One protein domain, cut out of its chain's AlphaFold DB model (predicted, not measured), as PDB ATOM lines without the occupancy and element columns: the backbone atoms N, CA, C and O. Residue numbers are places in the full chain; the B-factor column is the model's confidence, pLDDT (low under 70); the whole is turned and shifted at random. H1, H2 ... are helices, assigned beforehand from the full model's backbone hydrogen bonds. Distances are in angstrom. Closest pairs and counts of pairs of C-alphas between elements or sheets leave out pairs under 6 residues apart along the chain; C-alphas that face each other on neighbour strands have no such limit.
ATOM      1  N   GLU A 306       3.677 -23.276  -6.679       54.88
ATOM      2  CA  GLU A 306       3.286 -22.597  -5.439       54.88
ATOM      3  C   GLU A 306       3.579 -23.453  -4.205       54.88
ATOM      4  O   GLU A 306       4.200 -22.966  -3.262       54.88
ATOM      5  N   ALA A 307       3.237 -24.743  -4.220       55.12
ATOM      6  CA  ALA A 307       3.544 -25.667  -3.129       55.12
ATOM      7  C   ALA A 307       5.060 -25.817  -2.911       55.12
ATOM      8  O   ALA A 307       5.538 -25.855  -1.775       55.12
ATOM      9  N   GLU A 308       5.846 -25.863  -3.989       60.12
ATOM     10  CA  GLU A 308       7.305 -25.914  -3.910       60.12
ATOM     11  C   GLU A 308       7.894 -24.591  -3.400       60.12
ATOM     12  O   GLU A 308       8.804 -24.612  -2.568       60.12
ATOM     13  N   TYR A 309       7.342 -23.446  -3.813       67.06
ATOM     14  CA  TYR A 309       7.684 -22.130  -3.271       67.06
ATOM     15  C   TYR A 309       7.368 -22.031  -1.770       67.06
ATOM     16  O   TYR A 309       8.244 -21.667  -0.981       67.06
ATOM     17  N   ILE A 310       6.160 -22.410  -1.350       65.94
ATOM     18  CA  ILE A 310       5.739 -22.435   0.057       65.94
ATOM     19  C   ILE A 310       6.701 -23.318   0.852       65.94
ATOM     20  O   ILE A 310       7.301 -22.860   1.824       65.94
ATOM     21  N   ARG A 311       6.970 -24.540   0.386       69.25
ATOM     22  CA  ARG A 311       7.897 -25.452   1.066       69.25
ATOM     23  C   ARG A 311       9.310 -24.875   1.179       69.25
ATOM     24  O   ARG A 311       9.946 -25.012   2.224       69.25
ATOM     25  N   ARG A 312       9.789 -24.213   0.123       75.12
ATOM     26  CA  ARG A 312      11.135 -23.637   0.019       75.12
ATOM     27  C   ARG A 312      11.343 -22.406   0.906       75.12
ATOM     28  O   ARG A 312      12.442 -22.217   1.416       75.12
ATOM     29  N   PHE A 313      10.325 -21.559   1.067       74.69
ATOM     30  CA  PHE A 313      10.453 -20.254   1.733       74.69
ATOM     31  C   PHE A 313       9.696 -20.140   3.061       74.69
ATOM     32  O   PHE A 313      10.041 -19.294   3.886       74.69
ATOM     33  N   LEU A 314       8.671 -20.962   3.273       75.56
ATOM     34  CA  LEU A 314       7.781 -20.942   4.440       75.56
ATOM     35  C   LEU A 314       7.861 -22.243   5.263       75.56
ATOM     36  O   LEU A 314       7.525 -22.248   6.456       75.56
ATOM     37  N   GLY A 315       8.376 -23.313   4.652       80.81
ATOM     38  CA  GLY A 315       8.468 -24.654   5.224       80.81
ATOM     39  C   GLY A 315       7.234 -25.497   4.924       80.81
ATOM     40  O   GLY A 315       6.361 -25.096   4.161       80.81
ATOM     41  N   GLN A 316       7.171 -26.687   5.519       76.44
ATOM     42  CA  GLN A 316       5.985 -27.530   5.413       76.44
ATOM     43  C   GLN A 316       4.884 -26.967   6.316       76.44
ATOM     44  O   GLN A 316       5.106 -26.772   7.510       76.44
ATOM     45  N   LEU A 317       3.725 -26.694   5.725       70.88
ATOM     46  CA  LEU A 317       2.521 -26.253   6.414       70.88
ATOM     47  C   LEU A 317       1.435 -27.311   6.219       70.88
ATOM     48  O   LEU A 317       1.371 -27.977   5.186       70.88
ATOM     49  N   SER A 318       0.597 -27.494   7.230       75.62
ATOM     50  CA  SER A 318      -0.664 -28.213   7.091       75.62
ATOM     51  C   SER A 318      -1.696 -27.342   6.374       75.62
ATOM     52  O   SER A 318      -1.627 -26.113   6.407       75.62
ATOM     53  N   THR A 319      -2.713 -27.975   5.794       68.75
ATOM     54  CA  THR A 319      -3.833 -27.277   5.137       68.75
ATOM     55  C   THR A 319      -4.521 -26.268   6.060       68.75
ATOM     56  O   THR A 319      -4.953 -25.201   5.625       68.75
ATOM     57  N   LEU A 320      -4.587 -26.575   7.361       67.06
ATOM     58  CA  LEU A 320      -5.100 -25.656   8.371       67.06
ATOM     59  C   LEU A 320      -4.196 -24.425   8.523       67.06
ATOM     60  O   LEU A 320      -4.693 -23.305   8.546       67.06
ATOM     61  N   GLU A 321      -2.881 -24.608   8.611       80.00
ATOM     62  CA  GLU A 321      -1.923 -23.506   8.767       80.00
ATOM     63  C   GLU A 321      -1.879 -22.596   7.531       80.00
ATOM     64  O   GLU A 321      -1.811 -21.375   7.677       80.00
ATOM     65  N   GLU A 322      -1.979 -23.171   6.330       72.44
ATOM     66  CA  GLU A 322      -2.119 -22.427   5.071       72.44
ATOM     67  C   GLU A 322      -3.406 -21.597   5.061       72.44
ATOM     68  O   GLU A 322      -3.369 -20.392   4.808       72.44
ATOM     69  N   SER A 323      -4.534 -22.211   5.436       68.56
ATOM     70  CA  SER A 323      -5.820 -21.521   5.545       68.56
ATOM     71  C   SER A 323      -5.750 -20.336   6.516       68.56
ATOM     72  O   SER A 323      -6.198 -19.240   6.176       68.56
ATOM     73  N   ARG A 324      -5.122 -20.510   7.687       74.88
ATOM     74  CA  ARG A 324      -4.956 -19.433   8.680       74.88
ATOM     75  C   ARG A 324      -4.005 -18.334   8.211       74.88
ATOM     76  O   ARG A 324      -4.227 -17.164   8.523       74.88
ATOM     77  N   LEU A 325      -2.971 -18.679   7.443       81.25
ATOM     78  CA  LEU A 325      -2.098 -17.697   6.802       81.25
ATOM     79  C   LEU A 325      -2.856 -16.833   5.799       81.25
ATOM     80  O   LEU A 325      -2.734 -15.607   5.845       81.25
ATOM     81  N   CYS A 326      -3.654 -17.452   4.932       75.56
ATOM     82  CA  CYS A 326      -4.503 -16.736   3.989       75.56
ATOM     83  C   CYS A 326      -5.498 -15.826   4.719       75.56
ATOM     84  O   CYS A 326      -5.566 -14.638   4.413       75.56
ATOM     85  N   GLU A 327      -6.211 -16.350   5.719       79.19
ATOM     86  CA  GLU A 327      -7.186 -15.594   6.516       79.19
ATOM     87  C   GLU A 327      -6.557 -14.346   7.156       79.19
ATOM     88  O   GLU A 327      -7.077 -13.235   7.016       79.19
ATOM     89  N   LEU A 328      -5.381 -14.495   7.778       86.44
ATOM     90  CA  LEU A 328      -4.637 -13.373   8.349       86.44
ATOM     91  C   LEU A 328      -4.232 -12.351   7.282       86.44
ATOM     92  O   LEU A 328      -4.346 -11.144   7.502       86.44
ATOM     93  N   LYS A 329      -3.729 -12.824   6.139       84.00
ATOM     94  CA  LYS A 329      -3.252 -11.973   5.047       84.00
ATOM     95  C   LYS A 329      -4.378 -11.096   4.504       84.00
ATOM     96  O   LYS A 329      -4.179  -9.889   4.389       84.00
ATOM     97  N   TYR A 330      -5.548 -11.679   4.241       79.81
ATOM     98  CA  TYR A 330      -6.718 -10.942   3.762       79.81
ATOM     99  C   TYR A 330      -7.249  -9.967   4.817       79.81
ATOM    100  O   TYR A 330      -7.377  -8.782   4.529       79.81
ATOM    101  N   GLY A 331      -7.433 -10.403   6.069       83.69
ATOM    102  CA  GLY A 331      -7.932  -9.512   7.127       83.69
ATOM    103  C   GLY A 331      -7.019  -8.308   7.408       83.69
ATOM    104  O   GLY A 331      -7.476  -7.223   7.782       83.69
ATOM    105  N   LEU A 332      -5.707  -8.461   7.201       86.62
ATOM    106  CA  LEU A 332      -4.750  -7.366   7.348       86.62
ATOM    107  C   LEU A 332      -4.722  -6.405   6.159       86.62
ATOM    108  O   LEU A 332      -4.371  -5.247   6.375       86.62
ATOM    109  N   GLN A 333      -5.070  -6.837   4.944       83.25
ATOM    110  CA  GLN A 333      -5.142  -5.941   3.782       83.25
ATOM    111  C   GLN A 333      -6.196  -4.850   3.986       83.25
ATOM    112  O   GLN A 333      -5.940  -3.689   3.673       83.25
ATOM    113  N   ASP A 334      -7.323  -5.203   4.600       77.94
ATOM    114  CA  ASP A 334      -8.397  -4.253   4.898       77.94
ATOM    115  C   ASP A 334      -8.017  -3.280   6.023       77.94
ATOM    116  O   ASP A 334      -8.436  -2.120   6.043       77.94
ATOM    117  N   THR A 335      -7.190  -3.737   6.967       79.50
ATOM    118  CA  THR A 335      -6.883  -2.979   8.188       79.50
ATOM    119  C   THR A 335      -5.617  -2.125   8.065       79.50
ATOM    120  O   THR A 335      -5.542  -1.015   8.602       79.50
ATOM    121  N   LEU A 336      -4.588  -2.613   7.367       83.12
ATOM    122  CA  LEU A 336      -3.300  -1.937   7.238       83.12
ATOM    123  C   LEU A 336      -3.237  -1.099   5.960       83.12
ATOM    124  O   LEU A 336      -2.996  -1.601   4.868       83.12
ATOM    125  N   LYS A 337      -3.320   0.226   6.118       70.44
ATOM    126  CA  LYS A 337      -3.018   1.193   5.050       70.44
ATOM    127  C   LYS A 337      -1.500   1.287   4.829       70.44
ATOM    128  O   LYS A 337      -0.856   2.225   5.300       70.44
ATOM    129  N   GLY A 338      -0.901   0.287   4.185       71.75
ATOM    130  CA  GLY A 338       0.538   0.255   3.918       71.75
ATOM    131  C   GLY A 338       1.039  -1.063   3.331       71.75
ATOM    132  O   GLY A 338       0.263  -1.943   2.974       71.75
ATOM    133  N   LYS A 339       2.366  -1.199   3.229       79.25
ATOM    134  CA  LYS A 339       2.997  -2.430   2.744       79.25
ATOM    135  C   LYS A 339       2.781  -3.559   3.752       79.25
ATOM    136  O   LYS A 339       3.220  -3.459   4.897       79.25
ATOM    137  N   LEU A 340       2.146  -4.636   3.300       81.56
ATOM    138  CA  LEU A 340       1.941  -5.831   4.107       81.56
ATOM    139  C   LEU A 340       3.288  -6.528   4.390       81.56
ATOM    140  O   LEU A 340       4.137  -6.602   3.490       81.56
ATOM    141  N   PRO A 341       3.512  -7.052   5.609       85.56
ATOM    142  CA  PRO A 341       4.626  -7.955   5.867       85.56
ATOM    143  C   PRO A 341       4.576  -9.171   4.934       85.56
ATOM    144  O   PRO A 341       3.505  -9.600   4.515       85.56
ATOM    145  N   ASN A 342       5.741  -9.732   4.606       86.25
ATOM    146  CA  ASN A 342       5.787 -10.933   3.773       86.25
ATOM    147  C   ASN A 342       5.229 -12.163   4.512       86.25
ATOM    148  O   ASN A 342       5.158 -12.186   5.743       86.25
ATOM    149  N   ASP A 343       4.891 -13.200   3.751       84.31
ATOM    150  CA  ASP A 343       4.231 -14.401   4.271       84.31
ATOM    151  C   ASP A 343       5.067 -15.108   5.354       84.31
ATOM    152  O   ASP A 343       4.526 -15.537   6.370       84.31
ATOM    153  N   ALA A 344       6.399 -15.124   5.221       83.38
ATOM    154  CA  ALA A 344       7.297 -15.670   6.242       83.38
ATOM    155  C   ALA A 344       7.212 -14.895   7.570       83.38
ATOM    156  O   ALA A 344       7.215 -15.492   8.647       83.38
ATOM    157  N   HIS A 345       7.109 -13.565   7.520       84.19
ATOM    158  CA  HIS A 345       6.896 -12.746   8.710       84.19
ATOM    159  C   HIS A 345       5.509 -12.979   9.307       84.19
ATOM    160  O   HIS A 345       5.422 -13.164  10.517       84.19
ATOM    161  N   LEU A 346       4.449 -13.020   8.495       87.50
ATOM    162  CA  LEU A 346       3.087 -13.300   8.966       87.50
ATOM    163  C   LEU A 346       2.989 -14.677   9.636       87.50
ATOM    164  O   LEU A 346       2.435 -14.791  10.728       87.50
ATOM    165  N   LEU A 347       3.623 -15.700   9.060       85.38
ATOM    166  CA  LEU A 347       3.708 -17.030   9.663       85.38
ATOM    167  C   LEU A 347       4.418 -17.036  11.010       85.38
ATOM    168  O   LEU A 347       4.041 -17.811  11.880       85.38
ATOM    169  N   ARG A 348       5.424 -16.183  11.227       84.75
ATOM    170  CA  ARG A 348       6.051 -16.066  12.554       84.75
ATOM    171  C   ARG A 348       5.058 -15.556  13.595       84.75
ATOM    172  O   ARG A 348       5.088 -16.041  14.719       84.75
ATOM    173  N   PHE A 349       4.176 -14.625  13.226       85.62
ATOM    174  CA  PHE A 349       3.109 -14.146  14.110       85.62
ATOM    175  C   PHE A 349       2.031 -15.210  14.341       85.62
ATOM    176  O   PHE A 349       1.585 -15.375  15.473       85.62
ATOM    177  N   LEU A 350       1.665 -15.975  13.310       83.38
ATOM    178  CA  LEU A 350       0.718 -17.086  13.442       83.38
ATOM    179  C   LEU A 350       1.265 -18.206  14.313       83.38
ATOM    180  O   LEU A 350       0.631 -18.554  15.301       83.38
ATOM    181  N   ARG A 351       2.469 -18.706  14.018       84.56
ATOM    182  CA  ARG A 351       3.150 -19.716  14.840       84.56
ATOM    183  C   ARG A 351       3.283 -19.254  16.283       84.56
ATOM    184  O   ARG A 351       3.118 -20.050  17.194       84.56
ATOM    185  N   ALA A 352       3.537 -17.962  16.494       77.69
ATOM    186  CA  ALA A 352       3.616 -17.421  17.835       77.69
ATOM    187  C   ALA A 352       2.263 -17.462  18.575       77.69
ATOM    188  O   ALA A 352       2.199 -17.675  19.779       77.69
ATOM    189  N   ARG A 353       1.153 -17.262  17.873       87.19
ATOM    190  CA  ARG A 353      -0.182 -17.184  18.479       87.19
ATOM    191  C   ARG A 353      -0.974 -18.482  18.310       87.19
ATOM    192  O   ARG A 353      -2.199 -18.434  18.319       87.19
ATOM    193  N   ASP A 354      -0.289 -19.617  18.164       85.62
ATOM    194  CA  ASP A 354      -0.895 -20.940  17.953       85.62
ATOM    195  C   ASP A 354      -1.900 -20.950  16.783       85.62
ATOM    196  O   ASP A 354      -2.967 -21.553  16.856       85.62
ATOM    197  N   PHE A 355      -1.576 -20.212  15.716       79.31
ATOM    198  CA  PHE A 355      -2.406 -19.994  14.526       79.31
ATOM    199  C   PHE A 355      -3.784 -19.361  14.792       79.31
ATOM    200  O   PHE A 355      -4.691 -19.446  13.963       79.31
ATOM    201  N   ASP A 356      -3.934 -18.654  15.913       87.50
ATOM    202  CA  ASP A 356      -5.071 -17.773  16.168       87.50
ATOM    203  C   ASP A 356      -4.942 -16.486  15.346       87.50
ATOM    204  O   ASP A 356      -4.104 -15.619  15.621       87.50
ATOM    205  N   VAL A 357      -5.784 -16.372  14.320       81.75
ATOM    206  CA  VAL A 357      -5.735 -15.287  13.334       81.75
ATOM    207  C   VAL A 357      -6.059 -13.932  13.955       81.75
ATOM    208  O   VAL A 357      -5.388 -12.948  13.644       81.75
ATOM    209  N   ALA A 358      -7.028 -13.863  14.868       86.94
ATOM    210  CA  ALA A 358      -7.414 -12.605  15.501       86.94
ATOM    211  C   ALA A 358      -6.272 -12.061  16.374       86.94
ATOM    212  O   ALA A 358      -5.879 -10.897  16.244       86.94
ATOM    213  N   ARG A 359      -5.673 -12.923  17.210       87.69
ATOM    214  CA  ARG A 359      -4.520 -12.552  18.044       87.69
ATOM    215  C   ARG A 359      -3.279 -12.243  17.208       87.69
ATOM    216  O   ARG A 359      -2.545 -11.310  17.536       87.69
ATOM    217  N   ALA A 360      -3.034 -12.991  16.131       86.62
ATOM    218  CA  ALA A 360      -1.929 -12.720  15.214       86.62
ATOM    219  C   ALA A 360      -2.117 -11.390  14.467       86.62
ATOM    220  O   ALA A 360      -1.157 -10.634  14.338       86.62
ATOM    221  N   SER A 361      -3.341 -11.062  14.042       91.44
ATOM    222  CA  SER A 361      -3.671  -9.799  13.369       91.44
ATOM    223  C   SER A 361      -3.403  -8.595  14.265       91.44
ATOM    224  O   SER A 361      -2.656  -7.694  13.875       91.44
ATOM    225  N   ASP A 362      -3.899  -8.621  15.505       91.44
ATOM    226  CA  ASP A 362      -3.585  -7.596  16.508       91.44
ATOM    227  C   ASP A 362      -2.062  -7.467  16.715       91.44
ATOM    228  O   ASP A 362      -1.521  -6.357  16.801       91.44
ATOM    229  N   MET A 363      -1.339  -8.595  16.692       88.81
ATOM    230  CA  MET A 363       0.116  -8.603  16.826       88.81
ATOM    231  C   MET A 363       0.870  -7.975  15.672       88.81
ATOM    232  O   MET A 363       1.782  -7.166  15.894       88.81
ATOM    233  N   VAL A 364       0.457  -8.279  14.450       90.38
ATOM    234  CA  VAL A 364       1.029  -7.669  13.259       90.38
ATOM    235  C   VAL A 364       0.765  -6.164  13.258       90.38
ATOM    236  O   VAL A 364       1.700  -5.387  13.062       90.38
ATOM    237  N   GLN A 365      -0.461  -5.726  13.551       89.44
ATOM    238  CA  GLN A 365      -0.827  -4.305  13.518       89.44
ATOM    239  C   GLN A 365      -0.026  -3.464  14.516       89.44
ATOM    240  O   GLN A 365       0.547  -2.429  14.161       89.44
TER     241      GLN A 365
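This is residues 306 to 365 of the 454 residues of the protein "PRELI/MSF1 domain-containing protein" of Brugia timori (UniProt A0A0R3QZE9). A long helix, H2, has two shorter helices, H3 and H4, packed on one side of it at crossed angles, each of the three touching the other two; a short first helix, H1, sits at one end of this body, close to H3 but without firm contact with any helix. After H2, the link of residues 336 to 342 folds back to bring H3 across H2. The printed part has 60 residues with four named helices, in the order H1, H2, H3, H4, and no named strand, and its class is all helix. It is compact, with a radius of gyration of the C-alphas of 10.9 A, and its C-alphas span 30 by 23 by 15 A.

H1, residues 306 to 313, and H2, residues 319 to 335, are apart, although a tight link of 5 residues joins them. H1 and H3, residues 343 to 352, are close but not clearly touching: their closest C-alphas, those of Phe 313 and Ala 344, are 7.2 A apart. Their lines are only just about perpendicular, at 70.4 degrees. H2 touches H3 with residues 324 to 329 alone, and their closest C-alphas are those of Leu 325 and Leu 347, 6.5 A apart. The lines of H2 and H3 are only just about perpendicular, at 72 degrees. H2 touches H4, residues 357 to 365, at a steep tilt of 45 degrees, the same way; the closest C-alphas, of Leu 328 and Val 357, are 5.5 A apart. H3 touches H4 at a steep tilt of 61 degrees, opposite ways, with the C-alphas of Phe 349 and Ala 360 the closest, at 5.4 A. H1 and H4 are apart. The helix packing is mostly crossed: of the three pairs that touch, 0 are at a shallow tilt. Every O i to N i+4 pair is within hydrogen-bond range in H1, H3 and H4, and 11 of 13 are in H2.

H1 begins at C-alpha 306, at (3.286, -22.597, -5.439), and measures 10.4 A from first to last C-alpha. H2, the longest helix by residues, measures 24.7 A, from C-alpha 319 at (-3.833, -27.277, 5.137) to C-alpha 335 at (-6.883, -2.979, 8.188). H3 measures 13.9 A. H4 measures 12.0 A and ends at C-alpha 365, at (-0.827, -4.305, 13.518).

The two C-alphas farthest apart, those of Glu 308 and Lys 337, are 30.4 A from each other. The printed part has no cut. The links from H1 to H2 and from H3 to H4 are tight, the link from H2 to H3 is short, and no link is long. The mean pLDDT of the printed part is 79.4; residues 306 to 311, 319 to 320 and 323 are under 70.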